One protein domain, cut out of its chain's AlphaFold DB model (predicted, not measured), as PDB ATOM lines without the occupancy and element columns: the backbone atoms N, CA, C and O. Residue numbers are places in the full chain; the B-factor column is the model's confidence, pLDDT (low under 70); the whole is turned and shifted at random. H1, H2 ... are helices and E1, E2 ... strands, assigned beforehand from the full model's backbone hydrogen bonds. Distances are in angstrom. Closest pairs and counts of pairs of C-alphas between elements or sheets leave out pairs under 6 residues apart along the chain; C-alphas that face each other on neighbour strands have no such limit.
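Overview. This is residues 6 to 129 of the 139 residues of an uncharacterized protein of Magnaporthe oryzae (UniProt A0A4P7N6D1). A small antiparallel sheet of three strands has H1 over one face and no named helix over the other, while H2 stands beyond the end of E1, between short H3 and long H4. H4 runs away from the sheet as an arm, and residues 124 to 129 stick out at its end. The printed part has 124 residues, in the order H1 E1 H2 H3 E2 E3 H4, with sheet order E1 E2 E3; the class is mixed, helices and strands. It is only just compact, close to loose, with a radius of gyration of the C-alphas of 16.4 A and spans of 50 by 36 by 24 A.

Along the chain. The strands are E1, residues 28 to 33, 16.0 A; E2, 77 to 83, 17.2 A; and E3, 90 to 94, 13.0 A. The helices are H1, residues 12 to 22, 15.3 A, from C-alpha 12 at (-20.287, 25.606, 49.680); H2, 38 to 48, 15.2 A; H3, 63 to 69, 10.0 A; and H4, 106 to 127, 30.3 A, ending at C-alpha 127 at (-29.221, 18.639, 17.799).

Arrangement. E1 and E2 are antiparallel, with N 30 and O 81 within hydrogen-bond range at 2.9 A. E2 and E3 form a hairpin, with N 82 and O 91 at 2.9 A. H1 is on the sheet at a height of 9.3 A, making two layers, a helix on one face of a sheet; its closest C-alphas to E1 are those of Pro 12 and Ile 30, 6.5 A. H2 and H3 only just touch, with 3 pairs of C-alphas within 8 A, the closest Ala 43 and Lys 69 at 6.6 A, at a steep tilt of 65 degrees. H4 only just touches H2, also with 3 pairs, through residues 109 to 112 alone, the closest C-alphas being Thr 41 and Ala 109 at 7.3 A, at a shallow tilt of 14 degrees, the same way. H1 and H4 are apart. In H2 and H3 every O i to N i+4 pair is within hydrogen-bond range; in H1 5 of 7 are, in H4 17 of 18.

Size, cuts and confidence. The C-alphas farthest apart, Lys 96 and His 129, are 53.6 A apart. The printed part has no cut; the links H2 to H3 and E3 to H4 are long. The pLDDT is under 70 in 40 residues, among them 51 to 59 and 103 to 129, and H4 has a mean of 39.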
ATOM      1  N   VAL A   6     -24.010  37.126  41.295       81.56
ATOM      2  CA  VAL A   6     -24.052  35.955  42.172       81.56
ATOM      3  C   VAL A   6     -23.767  34.705  41.355       81.56
ATOM      4  O   VAL A   6     -24.216  34.590  40.214       81.56
ATOM      5  N   ARG A   7     -23.040  33.755  41.938       80.06
ATOM      6  CA  ARG A   7     -22.895  32.410  41.379       80.06
ATOM      7  C   ARG A   7     -23.806  31.478  42.159       80.06
ATOM      8  O   ARG A   7     -23.917  31.584  43.379       80.06
ATOM      9  N   LEU A   8     -24.463  30.583  41.440       78.69
ATOM     10  CA  LEU A   8     -25.236  29.492  42.017       78.69
ATOM     11  C   LEU A   8     -24.339  28.253  41.969       78.69
ATOM     12  O   LEU A   8     -23.595  28.091  41.007       78.69
ATOM     13  N   GLY A   9     -24.362  27.403  42.992       70.81
ATOM     14  CA  GLY A   9     -23.470  26.246  43.074       70.81
ATOM     15  C   GLY A   9     -24.076  25.096  43.867       70.81
ATOM     16  O   GLY A   9     -25.069  25.279  44.567       70.81
ATOM     17  N   PHE A  10     -23.476  23.914  43.727       62.84
ATOM     18  CA  PHE A  10     -23.960  22.676  44.348       62.84
ATOM     19  C   PHE A  10     -23.604  22.565  45.825       62.84
ATOM     20  O   PHE A  10     -24.423  22.145  46.632       62.84
ATOM     21  N   THR A  11     -22.362  22.904  46.184       69.31
ATOM     22  CA  THR A  11     -21.904  22.842  47.571       69.31
ATOM     23  C   THR A  11     -21.098  24.088  47.932       69.31
ATOM     24  O   THR A  11     -20.379  24.631  47.086       69.31
ATOM     25  N   PRO A  12     -21.137  24.521  49.200       72.06
ATOM     26  CA  PRO A  12     -20.287  25.606  49.680       72.06
ATOM     27  C   PRO A  12     -18.795  25.332  49.440       72.06
ATOM     28  O   PRO A  12     -18.071  26.204  48.964       72.06
ATOM     29  N   ASN A  13     -18.346  24.097  49.692       69.94
ATOM     30  CA  ASN A  13     -16.943  23.701  49.545       69.94
ATOM     31  C   ASN A  13     -16.441  23.824  48.100       69.94
ATOM     32  O   ASN A  13     -15.339  24.326  47.889       69.94
ATOM     33  N   SER A  14     -17.248  23.425  47.108       68.31
ATOM     34  CA  SER A  14     -16.876  23.574  45.692       68.31
ATOM     35  C   SER A  14     -16.757  25.040  45.270       68.31
ATOM     36  O   SER A  14     -15.967  25.362  44.392       68.31
ATOM     37  N   MET A  15     -17.500  25.945  45.912       73.94
ATOM     38  CA  MET A  15     -17.480  27.373  45.586       73.94
ATOM     39  C   MET A  15     -16.314  28.121  46.246       73.94
ATOM     40  O   MET A  15     -15.731  29.010  45.630       73.94
ATOM     41  N   MET A  16     -15.943  27.777  47.484       76.12
ATOM     42  CA  MET A  16     -14.912  28.512  48.236       76.12
ATOM     43  C   MET A  16     -13.554  28.569  47.528       76.12
ATOM     44  O   MET A  16     -12.904  29.616  47.544       76.12
ATOM     45  N   GLY A  17     -13.120  27.459  46.921       73.69
ATOM     46  CA  GLY A  17     -11.846  27.396  46.199       73.69
ATOM     47  C   GLY A  17     -11.822  28.327  44.988       73.69
ATOM     48  O   GLY A  17     -10.862  29.073  44.793       73.69
ATOM     49  N   ASP A  18     -12.915  28.349  44.229       75.50
ATOM     50  CA  ASP A  18     -13.057  29.224  43.071       75.50
ATOM     51  C   ASP A  18     -13.119  30.699  43.458       75.50
ATOM     52  O   ASP A  18     -12.462  31.521  42.825       75.50
ATOM     53  N   TYR A  19     -13.856  31.045  44.515       76.69
ATOM     54  CA  TYR A  19     -13.998  32.439  44.935       76.69
ATOM     55  C   TYR A  19     -12.683  33.063  45.386       76.69
ATOM     56  O   TYR A  19     -12.412  34.206  45.037       76.69
ATOM     57  N   ARG A  20     -11.821  32.306  46.072       74.69
ATOM     58  CA  ARG A  20     -10.479  32.785  46.443       74.69
ATOM     59  C   ARG A  20      -9.603  33.094  45.238       74.69
ATOM     60  O   ARG A  20      -8.776  33.996  45.302       74.69
ATOM     61  N   ARG A  21      -9.757  32.324  44.160       76.75
ATOM     62  CA  ARG A  21      -8.996  32.514  42.922       76.75
ATOM     63  C   ARG A  21      -9.542  33.678  42.098       76.75
ATOM     64  O   ARG A  21      -8.762  34.433  41.536       76.75
ATOM     65  N   LEU A  22     -10.865  33.779  41.991       76.62
ATOM     66  CA  LEU A  22     -11.535  34.743  41.115       76.62
ATOM     67  C   LEU A  22     -11.666  36.135  41.745       76.62
ATOM     68  O   LEU A  22     -11.665  37.119  41.015       76.62
ATOM     69  N   TYR A  23     -11.765  36.213  43.074       79.81
ATOM     70  CA  TYR A  23     -11.981  37.457  43.815       79.81
ATOM     71  C   TYR A  23     -11.037  37.531  45.030       79.81
ATOM     72  O   TYR A  23     -11.485  37.458  46.176       79.81
ATOM     73  N   PRO A  24      -9.714  37.628  44.802       81.56
ATOM     74  CA  PRO A  24      -8.713  37.557  45.871       81.56
ATOM     75  C   PRO A  24      -8.783  38.726  46.863       81.56
ATOM     76  O   PRO A  24      -8.376  38.561  48.015       81.56
ATOM     77  N   ASP A  25      -9.325  39.866  46.426       86.69
ATOM     78  CA  ASP A  25      -9.372  41.125  47.177       86.69
ATOM     79  C   ASP A  25     -10.772  41.461  47.721       86.69
ATOM     80  O   ASP A  25     -10.963  42.488  48.375       86.69
ATOM     81  N   GLU A  26     -11.766  40.596  47.496       84.69
ATOM     82  CA  GLU A  26     -13.149  40.834  47.918       84.69
ATOM     83  C   GLU A  26     -13.577  39.912  49.063       84.69
ATOM     84  O   GLU A  26     -13.145  38.765  49.183       84.69
ATOM     85  N   THR A  27     -14.484  40.408  49.911       88.06
ATOM     86  CA  THR A  27     -15.187  39.548  50.870       88.06
ATOM     87  C   THR A  27     -16.378  38.899  50.182       88.06
ATOM     88  O   THR A  27     -17.287  39.590  49.724       88.06
ATOM     89  N   VAL A  28     -16.405  37.568  50.159       87.50
ATOM     90  CA  VAL A  28     -17.478  36.789  49.536       87.50
ATOM     91  C   VAL A  28     -18.341  36.130  50.603       87.50
ATOM     92  O   VAL A  28     -17.831  35.543  51.560       87.50
ATOM     93  N   TYR A  29     -19.656  36.181  50.402       89.88
ATOM     94  CA  TYR A  29     -20.638  35.478  51.220       89.88
ATOM     95  C   TYR A  29     -21.249  34.324  50.427       89.88
ATOM     96  O   TYR A  29     -21.772  34.523  49.331       89.88
ATOM     97  N   ILE A  30     -21.195  33.119  50.986       90.19
ATOM     98  CA  ILE A  30     -21.807  31.917  50.409       90.19
ATOM     99  C   ILE A  30     -22.961  31.517  51.322       90.19
ATOM    100  O   ILE A  30     -22.729  31.299  52.503       90.19
ATOM    101  N   TYR A  31     -24.184  31.416  50.805       89.62
ATOM    102  CA  TYR A  31     -25.377  31.088  51.596       89.62
ATOM    103  C   TYR A  31     -25.848  29.658  51.298       89.62
ATOM    104  O   TYR A  31     -26.060  29.316  50.137       89.62
ATOM    105  N   GLU A  32     -26.041  28.831  52.332       89.56
ATOM    106  CA  GLU A  32     -26.732  27.536  52.215       89.56
ATOM    107  C   GLU A  32     -28.230  27.764  52.429       89.56
ATOM    108  O   GLU A  32     -28.660  28.178  53.511       89.56
ATOM    109  N   VAL A  33     -29.019  27.511  51.385       87.62
ATOM    110  CA  VAL A  33     -30.482  27.624  51.403       87.62
ATOM    111  C   VAL A  33     -31.084  26.230  51.542       87.62
ATOM    112  O   VAL A  33     -30.606  25.283  50.927       87.62
ATOM    113  N   ASP A  34     -32.132  26.114  52.347       85.38
ATOM    114  CA  ASP A  34     -32.901  24.895  52.545       85.38
ATOM    115  C   ASP A  34     -33.614  24.486  51.262       85.38
ATOM    116  O   ASP A  34     -34.527  25.147  50.762       85.38
ATOM    117  N   GLU A  35     -33.166  23.366  50.731       76.06
ATOM    118  CA  GLU A  35     -33.603  22.818  49.464       76.06
ATOM    119  C   GLU A  35     -34.992  22.144  49.563       76.06
ATOM    120  O   GLU A  35     -35.647  21.899  48.541       76.06
ATOM    121  N   ASP A  36     -35.482  21.884  50.783       78.69
ATOM    122  CA  ASP A  36     -36.862  21.450  51.029       78.69
ATOM    123  C   ASP A  36     -37.870  22.620  50.969       78.69
ATOM    124  O   ASP A  36     -39.088  22.397  50.949       78.69
ATOM    125  N   ASP A  37     -37.412  23.876  50.849       81.94
ATOM    126  CA  ASP A  37     -38.290  25.014  50.571       81.94
ATOM    127  C   ASP A  37     -38.864  24.936  49.148       81.94
ATOM    128  O   ASP A  37     -38.291  25.410  48.169       81.94
ATOM    129  N   SER A  38     -40.077  24.394  49.046       75.75
ATOM    130  CA  SER A  38     -40.812  24.248  47.783       75.75
ATOM    131  C   SER A  38     -40.924  25.525  46.935       75.75
ATOM    132  O   SER A  38     -40.923  25.434  45.702       75.75
ATOM    133  N   ARG A  39     -41.021  26.714  47.554       78.81
ATOM    134  CA  ARG A  39     -41.126  27.986  46.819       78.81
ATOM    135  C   ARG A  39     -39.791  28.341  46.187       78.81
ATOM    136  O   ARG A  39     -39.760  28.684  45.006       78.81
ATOM    137  N   PHE A  40     -38.718  28.213  46.962       82.62
ATOM    138  CA  PHE A  40     -37.355  28.393  46.477       82.62
ATOM    139  C   PHE A  40     -37.042  27.378  45.372       82.62
ATOM    140  O   PHE A  40     -36.744  27.779  44.251       82.62
ATOM    141  N   THR A  41     -37.211  26.083  45.636       76.69
ATOM    142  CA  THR A  41     -36.816  25.010  44.715       76.69
ATOM    143  C   THR A  41     -37.610  25.051  43.409       76.69
ATOM    144  O   THR A  41     -37.039  24.899  42.330       76.69
ATOM    145  N   SER A  42     -38.919  25.341  43.450       76.12
ATOM    146  CA  SER A  42     -39.713  25.516  42.223       76.12
ATOM    147  C   SER A  42     -39.245  26.712  41.386       76.12
ATOM    148  O   SER A  42     -39.163  26.615  40.159       76.12
ATOM    149  N   ALA A  43     -38.940  27.838  42.034       81.38
ATOM    150  CA  ALA A  43     -38.457  29.037  41.363       81.38
ATOM    151  C   ALA A  43     -37.047  28.840  40.788       81.38
ATOM    152  O   ALA A  43     -36.804  29.192  39.635       81.38
ATOM    153  N   PHE A  44     -36.160  28.205  41.555       80.06
ATOM    154  CA  PHE A  44     -34.806  27.852  41.148       80.06
ATOM    155  C   PHE A  44     -34.813  26.973  39.898       80.06
ATOM    156  O   PHE A  44     -34.210  27.338  38.895       80.06
ATOM    157  N   VAL A  45     -35.588  25.887  39.892       75.00
ATOM    158  CA  VAL A  45     -35.721  25.014  38.716       75.00
ATOM    159  C   VAL A  45     -36.214  25.782  37.486       75.00
ATOM    160  O   VAL A  45     -35.658  25.630  36.400       75.00
ATOM    161  N   LYS A  46     -37.254  26.617  37.630       78.19
ATOM    162  CA  LYS A  46     -37.782  27.428  36.517       78.19
ATOM    163  C   LYS A  46     -36.756  28.424  35.994       78.19
ATOM    164  O   LYS A  46     -36.753  28.710  34.800       78.19
ATOM    165  N   TYR A  47     -35.945  28.985  36.886       79.81
ATOM    166  CA  TYR A  47     -34.865  29.884  36.521       79.81
ATOM    167  C   TYR A  47     -33.806  29.122  35.724       79.81
ATOM    168  O   TYR A  47     -33.572  29.487  34.580       79.81
ATOM    169  N   VAL A  48     -33.277  28.016  36.260       73.06
ATOM    170  CA  VAL A  48     -32.271  27.153  35.607       73.06
ATOM    171  C   VAL A  48     -32.739  26.687  34.227       73.06
ATOM    172  O   VAL A  48     -32.002  26.814  33.259       73.06
ATOM    173  N   ALA A  49     -33.989  26.231  34.097       71.62
ATOM    174  CA  ALA A  49     -34.541  25.738  32.831       71.62
ATOM    175  C   ALA A  49     -34.575  26.789  31.701       71.62
ATOM    176  O   ALA A  49     -34.729  26.430  30.536       71.62
ATOM    177  N   ARG A  50     -34.448  28.084  32.023       72.25
ATOM    178  CA  ARG A  50     -34.361  29.172  31.034       72.25
ATOM    179  C   ARG A  50     -32.933  29.442  30.549       72.25
ATOM    180  O   ARG A  50     -32.777  30.243  29.634       72.25
ATOM    181  N   TYR A  51     -31.923  28.800  31.136       68.31
ATOM    182  CA  TYR A  51     -30.517  28.920  30.752       68.31
ATOM    183  C   TYR A  51     -30.052  27.592  30.130       68.31
ATOM    184  O   TYR A  51     -29.686  26.674  30.858       68.31
ATOM    185  N   PRO A  52     -30.089  27.458  28.793       52.41
ATOM    186  CA  PRO A  52     -29.873  26.189  28.092       52.41
ATOM    187  C   PRO A  52     -28.390  25.788  27.952       52.41
ATOM    188  O   PRO A  52     -28.005  25.243  26.924       52.41
ATOM    189  N   HIS A  53     -27.548  26.053  28.951       54.97
ATOM    190  CA  HIS A  53     -26.115  25.761  28.875       54.97
ATOM    191  C   HIS A  53     -25.683  24.712  29.895       54.97
ATOM    192  O   HIS A  53     -26.115  24.748  31.049       54.97
ATOM    193  N   ASP A  54     -24.760  23.851  29.465       55.44
ATOM    194  CA  ASP A  54     -24.032  22.906  30.319       55.44
ATOM    195  C   ASP A  54     -23.268  23.628  31.457       55.44
ATOM    196  O   ASP A  54     -23.033  23.051  32.517       55.44
ATOM    197  N   ASP A  55     -23.019  24.935  31.295       56.06
ATOM    198  CA  ASP A  55     -22.216  25.789  32.180       56.06
ATOM    199  C   ASP A  55     -23.044  26.675  33.139       56.06
ATOM    200  O   ASP A  55     -22.553  27.689  33.633       56.06
ATOM    201  N   PHE A  56     -24.320  26.369  33.420       62.84
ATOM    202  CA  PHE A  56     -25.173  27.233  34.269       62.84
ATOM    203  C   PHE A  56     -24.527  27.622  35.615       62.84
ATOM    204  O   PHE A  56     -24.680  28.758  36.081       62.84
ATOM    205  N   TYR A  57     -23.811  26.675  36.226       64.25
ATOM    206  CA  TYR A  57     -23.111  26.851  37.498       64.25
ATOM    207  C   TYR A  57     -21.791  27.619  37.366       64.25
ATOM    208  O   TYR A  57     -21.260  28.081  38.373       64.25
ATOM    209  N   ASP A  58     -21.290  27.819  36.150       61.50
ATOM    210  CA  ASP A  58     -20.056  28.555  35.855       61.50
ATOM    211  C   ASP A  58     -20.322  29.989  35.379       61.50
ATOM    212  O   ASP A  58     -19.414  30.821  35.327       61.50
ATOM    213  N   ILE A  59     -21.588  30.328  35.125       68.94
ATOM    214  CA  ILE A  59     -22.010  31.674  34.747       68.94
ATOM    215  C   ILE A  59     -22.378  32.490  35.993       68.94
ATOM    216  O   ILE A  59     -23.202  32.102  36.819       68.94
ATOM    217  N   ASN A  60     -21.815  33.695  36.092       77.62
ATOM    218  CA  ASN A  60     -22.247  34.697  37.063       77.62
ATOM    219  C   ASN A  60     -23.607  35.292  36.651       77.62
ATOM    220  O   ASN A  60     -23.725  35.888  35.578       77.62
ATOM    221  N   HIS A  61     -24.606  35.234  37.527       81.56
ATOM    222  CA  HIS A  61     -25.955  35.771  37.315       81.56
ATOM    223  C   HIS A  61     -26.091  37.174  37.903       81.56
ATOM    224  O   HIS A  61     -25.451  37.494  38.900       81.56
ATOM    225  N   ARG A  62     -26.947  38.028  37.332       85.31
ATOM    226  CA  ARG A  62     -27.248  39.332  37.947       85.31
ATOM    227  C   ARG A  62     -28.016  39.127  39.248       85.31
ATOM    228  O   ARG A  62     -29.095  38.536  39.228       85.31
ATOM    229  N   ALA A  63     -27.507  39.667  40.355       84.25
ATOM    230  CA  ALA A  63     -28.125  39.523  41.676       84.25
ATOM    231  C   ALA A  63     -29.572  40.033  41.684       84.25
ATOM    232  O   ALA A  63     -30.464  39.396  42.237       84.25
ATOM    233  N   THR A  64     -29.823  41.151  41.000       84.62
ATOM    234  CA  THR A  64     -31.159  41.750  40.882       84.62
ATOM    235  C   THR A  64     -32.139  40.884  40.094       84.62
ATOM    236  O   THR A  64     -33.334  40.904  40.383       84.62
ATOM    237  N   ASP A  65     -31.664  40.116  39.113       86.00
ATOM    238  CA  ASP A  65     -32.502  39.207  38.331       86.00
ATOM    239  C   ASP A  65     -32.827  37.938  39.124       86.00
ATOM    240  O   ASP A  65     -33.988  37.528  39.209       86.00
ATOM    241  N   VAL A  66     -31.816  37.378  39.794       85.12
ATOM    242  CA  VAL A  66     -31.971  36.238  40.704       85.12
ATOM    243  C   VAL A  66     -32.943  36.579  41.829       85.12
ATOM    244  O   VAL A  66     -33.903  35.845  42.025       85.12
ATOM    245  N   ALA A  67     -32.779  37.719  42.505       84.06
ATOM    246  CA  ALA A  67     -33.655  38.130  43.604       84.06
ATOM    247  C   ALA A  67     -35.124  38.300  43.175       84.06
ATOM    248  O   ALA A  67     -36.036  38.009  43.947       84.06
ATOM    249  N   LYS A  68     -35.370  38.744  41.933       86.06
ATOM    250  CA  LYS A  68     -36.727  38.878  41.380       86.06
ATOM    251  C   LYS A  68     -37.356  37.533  41.026       86.06
ATOM    252  O   LYS A  68     -38.565  37.370  41.168       86.06
ATOM    253  N   LYS A  69     -36.564  36.593  40.507       87.25
ATOM    254  CA  LYS A  69     -37.065  35.326  39.952       87.25
ATOM    255  C   LYS A  69     -37.019  34.166  40.942       87.25
ATOM    256  O   LYS A  69     -37.813  33.242  40.798       87.25
ATOM    257  N   ILE A  70     -36.124  34.217  41.923       86.75
ATOM    258  CA  ILE A  70     -35.903  33.204  42.954       86.75
ATOM    259  C   ILE A  70     -36.032  33.888  44.323       86.75
ATOM    260  O   ILE A  70     -35.036  34.335  44.893       86.75
ATOM    261  N   PRO A  71     -37.253  34.019  44.867       82.62
ATOM    262  CA  PRO A  71     -37.443  34.625  46.177       82.62
ATOM    263  C   PRO A  71     -36.896  33.698  47.271       82.62
ATOM    264  O   PRO A  71     -37.467  32.642  47.549       82.62
ATOM    265  N   ILE A  72     -35.799  34.111  47.908       85.88
ATOM    266  CA  ILE A  72     -35.180  33.407  49.035       85.88
ATOM    267  C   ILE A  72     -35.669  34.054  50.329       85.88
ATOM    268  O   ILE A  72     -35.467  35.246  50.562       85.88
ATOM    269  N   ARG A  73     -36.332  33.275  51.185       88.12
ATOM    270  CA  ARG A  73     -36.757  33.743  52.509       88.12
ATOM    271  C   ARG A  73     -35.589  33.632  53.479       88.12
ATOM    272  O   ARG A  73     -34.902  32.617  53.484       88.12
ATOM    273  N   TRP A  74     -35.429  34.620  54.358       89.56
ATOM    274  CA  TRP A  74     -34.379  34.588  55.384       89.56
ATOM    275  C   TRP A  74     -34.429  33.311  56.234       89.56
ATOM    276  O   TRP A  74     -33.413  32.662  56.439       89.56
ATOM    277  N   ARG A  75     -35.633  32.877  56.634       90.06
ATOM    278  CA  ARG A  75     -35.848  31.640  57.410       90.06
ATOM    279  C   ARG A  75     -35.508  30.346  56.668       90.06
ATOM    280  O   ARG A  75     -35.441  29.301  57.307       90.06
ATOM    281  N   SER A  76     -35.315  30.410  55.354       89.00
ATOM    282  CA  SER A  76     -34.871  29.279  54.535       89.00
ATOM    283  C   SER A  76     -33.351  29.258  54.383       89.00
ATOM    284  O   SER A  76     -32.817  28.308  53.836       89.00
ATOM    285  N   ILE A  77     -32.627  30.278  54.846       91.62
ATOM    286  CA  ILE A  77     -31.165  30.262  54.878       91.62
ATOM    287  C   ILE A  77     -30.747  29.552  56.157       91.62
ATOM    288  O   ILE A  77     -31.089  29.999  57.248       91.62
ATOM    289  N   LYS A  78     -29.993  28.466  56.024       91.56
ATOM    290  CA  LYS A  78     -29.518  27.673  57.157       91.56
ATOM    291  C   LYS A  78     -28.288  28.296  57.804       91.56
ATOM    292  O   LYS A  78     -28.225  28.438  59.019       91.56
ATOM    293  N   ARG A  79     -27.326  28.696  56.976       94.19
ATOM    294  CA  ARG A  79     -26.046  29.284  57.387       94.19
ATOM    295  C   ARG A  79     -25.359  29.963  56.215       94.19
ATOM    296  O   ARG A  79     -25.766  29.786  55.064       94.19
ATOM    297  N   TRP A  80     -24.303  30.710  56.504       94.19
ATOM    298  CA  TRP A  80     -23.447  31.292  55.481       94.19
ATOM    299  C   TRP A  80     -21.972  31.263  55.864       94.19
ATOM    300  O   TRP A  80     -21.606  31.249  57.039       94.19
ATOM    301  N   TRP A  81     -21.120  31.285  54.844       92.50
ATOM    302  CA  TRP A  81     -19.678  31.416  54.986       92.50
ATOM    303  C   TRP A  81     -19.249  32.799  54.549       92.50
ATOM    304  O   TRP A  81     -19.632  33.253  53.472       92.50
ATOM    305  N   LYS A  82     -18.415  33.432  55.365       92.06
ATOM    306  CA  LYS A  82     -17.706  34.658  55.023       92.06
ATOM    307  C   LYS A  82     -16.275  34.289  54.654       92.06
ATOM    308  O   LYS A  82     -15.498  33.832  55.498       92.06
ATOM    309  N   VAL A  83     -15.940  34.470  53.385       88.44
ATOM    310  CA  VAL A  83     -14.598  34.263  52.841       88.44
ATOM    311  C   VAL A  83     -13.936  35.630  52.755       88.44
ATOM    312  O   VAL A  83     -14.393  36.485  52.002       88.44
ATOM    313  N   MET A  84     -12.902  35.855  53.567       87.38
ATOM    314  CA  MET A  84     -12.196  37.136  53.624       87.38
ATOM    315  C   MET A  84     -10.958  37.123  52.721       87.38
ATOM    316  O   MET A  84     -10.249  36.106  52.690       87.38
ATOM    317  N   PRO A  85     -10.659  38.246  52.047       85.88
ATOM    318  CA  PRO A  85      -9.501  38.354  51.172       85.88
ATOM    319  C   PRO A  85      -8.198  38.139  51.947       85.88
ATOM    320  O   PRO A  85      -8.103  38.443  53.137       85.88
ATOM    321  N   GLY A  86      -7.199  37.552  51.286       79.62
ATOM    322  CA  GLY A  86      -5.879  37.295  51.878       79.62
ATOM    323  C   GLY A  86      -5.829  36.235  52.992       79.62
ATOM    324  O   GLY A  86      -4.756  35.980  53.536       79.62
ATOM    325  N   THR A  87      -6.946  35.575  53.329       80.12
ATOM    326  CA  THR A  87      -6.982  34.545  54.382       80.12
ATOM    327  C   THR A  87      -7.276  33.149  53.826       80.12
ATOM    328  O   THR A  87      -8.108  32.956  52.939       80.12
ATOM    329  N   LYS A  88      -6.611  32.124  54.380       76.56
ATOM    330  CA  LYS A  88      -6.907  30.706  54.076       76.56
ATOM    331  C   LYS A  88      -8.092  30.152  54.868       76.56
ATOM    332  O   LYS A  88      -8.523  29.026  54.608       76.56
ATOM    333  N   ASN A  89      -8.643  30.939  55.784       80.62
ATOM    334  CA  ASN A  89      -9.747  30.548  56.648       80.62
ATOM    335  C   ASN A  89     -11.072  31.108  56.115       80.62
ATOM    336  O   ASN A  89     -11.109  31.894  55.169       80.62
ATOM    337  N   TYR A  90     -12.170  30.637  56.684       85.06
ATOM    338  CA  TYR A  90     -13.509  31.166  56.466       85.06
ATOM    339  C   TYR A  90     -14.216  31.210  57.817       85.06
ATOM    340  O   TYR A  90     -13.928  30.397  58.697       85.06
ATOM    341  N   GLU A  91     -15.142  32.144  57.977       91.69
ATOM    342  CA  GLU A  91     -16.030  32.159  59.138       91.69
ATOM    343  C   GLU A  91     -17.358  31.517  58.750       91.69
ATOM    344  O   GLU A  91     -17.939  31.882  57.725       91.69
ATOM    345  N   VAL A  92     -17.844  30.581  59.566       93.31
ATOM    346  CA  VAL A  92     -19.176  29.985  59.407       93.31
ATOM    347  C   VAL A  92     -20.130  30.660  60.379       93.31
ATOM    348  O   VAL A  92     -19.845  30.744  61.573       93.31
ATOM    349  N   HIS A  93     -21.264  31.117  59.867       95.75
ATOM    350  CA  HIS A  93     -22.300  31.792  60.635       95.75
ATOM    351  C   HIS A  93     -23.608  31.017  60.502       95.75
ATOM    352  O   HIS A  93     -24.143  30.879  59.403       95.75
ATOM    353  N   GLU A  94     -24.122  30.506  61.618       96.06
ATOM    354  CA  GLU A  94     -25.396  29.782  61.664       96.06
ATOM    355  C   GLU A  94     -26.574  30.763  61.767       96.06
ATOM    356  O   GLU A  94     -26.542  31.715  62.556       96.06
ATOM    357  N   ASN A  95     -27.641  30.528  60.998       96.31
ATOM    358  CA  ASN A  95     -28.840  31.352  61.073       96.31
ATOM    359  C   ASN A  95     -29.750  30.875  62.211       96.31
ATOM    360  O   ASN A  95     -30.420  29.848  62.105       96.31
ATOM    361  N   LYS A  96     -29.839  31.658  63.288       96.00
ATOM    362  CA  LYS A  96     -30.702  31.345  64.441       96.00
ATOM    363  C   LYS A  96     -32.196  31.343  64.106       96.00
ATOM    364  O   LYS A  96     -32.984  30.763  64.845       96.00
ATOM    365  N   GLU A  97     -32.586  31.993  63.013       94.25
ATOM    366  CA  GLU A  97     -33.974  32.054  62.544       94.25
ATOM    367  C   GLU A  97     -34.304  30.979  61.505       94.25
ATOM    368  O   GLU A  97     -35.414  30.965  60.963       94.25
ATOM    369  N   PHE A  98     -33.354  30.090  61.207       93.06
ATOM    370  CA  PHE A  98     -33.580  28.986  60.293       93.06
ATOM    371  C   PHE A  98     -34.732  28.103  60.788       93.06
ATOM    372  O   PHE A  98     -34.743  27.636  61.928       93.06
ATOM    373  N   GLN A  99     -35.705  27.867  59.910       89.44
ATOM    374  CA  GLN A  99     -36.826  26.971  60.168       89.44
ATOM    375  C   GLN A  99     -36.831  25.876  59.099       89.44
ATOM    376  O   GLN A  99     -37.257  26.156  57.972       89.44
ATOM    377  N   PRO A 100     -36.378  24.649  59.429       85.75
ATOM    378  CA  PRO A 100     -36.319  23.564  58.460       85.75
ATOM    379  C   PRO A 100     -37.708  23.294  57.897       85.75
ATOM    380  O   PRO A 100     -38.684  23.152  58.643       85.75
ATOM    381  N   GLN A 101     -37.803  23.257  56.574       81.19
ATOM    382  CA  GLN A 101     -39.058  22.961  55.908       81.19
ATOM    383  C   GLN A 101     -39.358  21.453  55.997       81.19
ATOM    384  O   GLN A 101     -38.444  20.630  56.102       81.19
ATOM    385  N   PRO A 102     -40.643  21.053  55.996       76.25
ATOM    386  CA  PRO A 102     -41.006  19.643  56.038       76.25
ATOM    387  C   PRO A 102     -40.379  18.879  54.866       76.25
ATOM    388  O   PRO A 102     -40.627  19.207  53.702       76.25
ATOM    389  N   ARG A 103     -39.603  17.831  55.176       65.88
ATOM    390  CA  ARG A 103     -38.981  16.952  54.177       65.88
ATOM    391  C   ARG A 103     -40.056  16.365  53.271       65.88
ATOM    392  O   ARG A 103     -40.971  15.688  53.739       65.88
ATOM    393  N   GLY A 104     -39.947  16.600  51.970       56.59
ATOM    394  CA  GLY A 104     -40.941  16.081  51.026       56.59
ATOM    395  C   GLY A 104     -40.853  16.643  49.617       56.59
ATOM    396  O   GLY A 104     -41.359  16.014  48.681       56.59
ATOM    397  N   PHE A 105     -40.178  17.779  49.426       52.72
ATOM    398  CA  PHE A 105     -40.087  18.393  48.106       52.72
ATOM    399  C   PHE A 105     -38.985  17.778  47.238       52.72
ATOM    400  O   PHE A 105     -39.188  17.631  46.034       52.72
ATOM    401  N   TRP A 106     -37.877  17.307  47.824       47.59
ATOM    402  CA  TRP A 106     -36.785  16.672  47.070       47.59
ATOM    403  C   TRP A 106     -37.208  15.456  46.238       47.59
ATOM    404  O   TRP A 106     -36.754  15.301  45.104       47.59
ATOM    405  N   SER A 107     -38.162  14.649  46.719       45.75
ATOM    406  CA  SER A 107     -38.729  13.538  45.931       45.75
ATOM    407  C   SER A 107     -39.451  14.005  44.652       45.75
ATOM    408  O   SER A 107     -39.562  13.257  43.678       45.75
ATOM    409  N   ARG A 108     -39.916  15.264  44.624       43.03
ATOM    410  CA  ARG A 108     -40.507  15.925  43.452       43.03
ATOM    411  C   ARG A 108     -39.468  16.706  42.649       43.03
ATOM    412  O   ARG A 108     -39.526  16.647  41.428       43.03
ATOM    413  N   ALA A 109     -38.499  17.367  43.282       40.06
ATOM    414  CA  ALA A 109     -37.433  18.096  42.590       40.06
ATOM    415  C   ALA A 109     -36.507  17.162  41.791       40.06
ATOM    416  O   ALA A 109     -36.222  17.456  40.636       40.06
ATOM    417  N   LEU A 110     -36.146  15.983  42.320       43.19
ATOM    418  CA  LEU A 110     -35.426  14.936  41.571       43.19
ATOM    419  C   LEU A 110     -36.243  14.378  40.396       43.19
ATOM    420  O   LEU A 110     -35.687  14.124  39.331       43.19
ATOM    421  N   LYS A 111     -37.570  14.249  40.536       39.62
ATOM    422  CA  LYS A 111     -38.463  13.941  39.400       39.62
ATOM    423  C   LYS A 111     -38.472  15.058  38.360       39.62
ATOM    424  O   LYS A 111     -38.621  14.767  37.178       39.62
ATOM    425  N   VAL A 112     -38.298  16.311  38.782       40.94
ATOM    426  CA  VAL A 112     -38.175  17.458  37.882       40.94
ATOM    427  C   VAL A 112     -36.788  17.523  37.234       40.94
ATOM    428  O   VAL A 112     -36.725  17.782  36.043       40.94
ATOM    429  N   PHE A 113     -35.702  17.155  37.921       40.72
ATOM    430  CA  PHE A 113     -34.393  16.904  37.298       40.72
ATOM    431  C   PHE A 113     -34.450  15.734  36.300       40.72
ATOM    432  O   PHE A 113     -33.900  15.842  35.209       40.72
ATOM    433  N   GLY A 114     -35.196  14.666  36.605       39.44
ATOM    434  CA  GLY A 114     -35.524  13.587  35.663       39.44
ATOM    435  C   GLY A 114     -36.415  14.028  34.488       39.44
ATOM    436  O   GLY A 114     -36.406  13.421  33.419       39.44
ATOM    437  N   TYR A 115     -37.180  15.110  34.657       38.75
ATOM    438  CA  TYR A 115     -37.939  15.765  33.589       38.75
ATOM    439  C   TYR A 115     -37.061  16.719  32.771       38.75
ATOM    440  O   TYR A 115     -37.207  16.766  31.554       38.75
ATOM    441  N   CYS A 116     -36.110  17.410  33.405       39.72
ATOM    442  CA  CYS A 116     -35.073  18.199  32.747       39.72
ATOM    443  C   CYS A 116     -34.094  17.307  31.980       39.72
ATOM    444  O   CYS A 116     -33.626  17.738  30.941       39.72
ATOM    445  N   SER A 117     -33.839  16.060  32.393       39.78
ATOM    446  CA  SER A 117     -33.064  15.095  31.598       39.78
ATOM    447  C   SER A 117     -33.874  14.490  30.439       39.78
ATOM    448  O   SER A 117     -33.329  14.248  29.361       39.78
ATOM    449  N   ARG A 118     -35.199  14.335  30.594       37.97
ATOM    450  CA  ARG A 118     -36.129  14.034  29.483       37.97
ATOM    451  C   ARG A 118     -36.274  15.190  28.485       37.97
ATOM    452  O   ARG A 118     -36.444  14.957  27.293       37.97
ATOM    453  N   TRP A 119     -36.176  16.432  28.950       37.16
ATOM    454  CA  TRP A 119     -36.115  17.621  28.096       37.16
ATOM    455  C   TRP A 119     -34.713  17.857  27.523       37.16
ATOM    456  O   TRP A 119     -34.608  18.261  26.373       37.16
ATOM    457  N   ALA A 120     -33.645  17.503  28.241       39.50
ATOM    458  CA  ALA A 120     -32.283  17.480  27.715       39.50
ATOM    459  C   ALA A 120     -32.176  16.487  26.553       39.50
ATOM    460  O   ALA A 120     -31.584  16.815  25.536       39.50
ATOM    461  N   SER A 121     -32.855  15.336  26.631       37.19
ATOM    462  CA  SER A 121     -32.957  14.394  25.505       37.19
ATOM    463  C   SER A 121     -33.855  14.894  24.361       37.19
ATOM    464  O   SER A 121     -33.572  14.577  23.207       37.19
ATOM    465  N   GLN A 122     -34.859  15.745  24.613       36.25
ATOM    466  CA  GLN A 122     -35.557  16.478  23.538       36.25
ATOM    467  C   GLN A 122     -34.702  17.606  22.926       36.25
ATOM    468  O   GLN A 122     -34.825  17.879  21.731       36.25
ATOM    469  N   CYS A 123     -33.786  18.209  23.687       35.41
ATOM    470  CA  CYS A 123     -32.777  19.133  23.167       35.41
ATOM    471  C   CYS A 123     -31.695  18.395  22.355       35.41
ATOM    472  O   CYS A 123     -31.327  18.863  21.280       35.41
ATOM    473  N   SER A 124     -31.269  17.194  22.767       34.81
ATOM    474  CA  SER A 124     -30.375  16.333  21.975       34.81
ATOM    475  C   SER A 124     -31.041  15.832  20.690       34.81
ATOM    476  O   SER A 124     -30.397  15.786  19.645       34.81
ATOM    477  N   ALA A 125     -32.346  15.529  20.715       34.28
ATOM    478  CA  ALA A 125     -33.095  15.119  19.523       34.28
ATOM    479  C   ALA A 125     -33.230  16.244  18.476       34.28
ATOM    480  O   ALA A 125     -33.354  15.960  17.287       34.28
ATOM    481  N   ARG A 126     -33.145  17.518  18.890       30.56
ATOM    482  CA  ARG A 126     -33.087  18.677  17.977       30.56
ATOM    483  C   ARG A 126     -31.665  19.048  17.532       30.56
ATOM    484  O   ARG A 126     -31.523  19.740  16.529       30.56
ATOM    485  N   LEU A 127     -30.632  18.545  18.213       34.31
ATOM    486  CA  LEU A 127     -29.221  18.639  17.799       34.31
ATOM    487  C   LEU A 127     -28.761  17.449  16.936       34.31
ATOM    488  O   LEU A 127     -27.726  17.528  16.279       34.31
ATOM    489  N   GLY A 128     -29.581  16.397  16.817       30.19
ATOM    490  CA  GLY A 128     -29.399  15.282  15.878       30.19
ATOM    491  C   GLY A 128     -29.454  15.650  14.386       30.19
ATOM    492  O   GLY A 128     -29.422  14.756  13.547       30.19
ATOM    493  N   HIS A 129     -29.512  16.941  14.036       33.22
ATOM    494  CA  HIS A 129     -29.430  17.418  12.653       33.22
ATOM    495  C   HIS A 129     -28.107  18.105  12.279       33.22
ATOM    496  O   HIS A 129     -27.959  18.517  11.131       33.22
TER     497      HIS A 129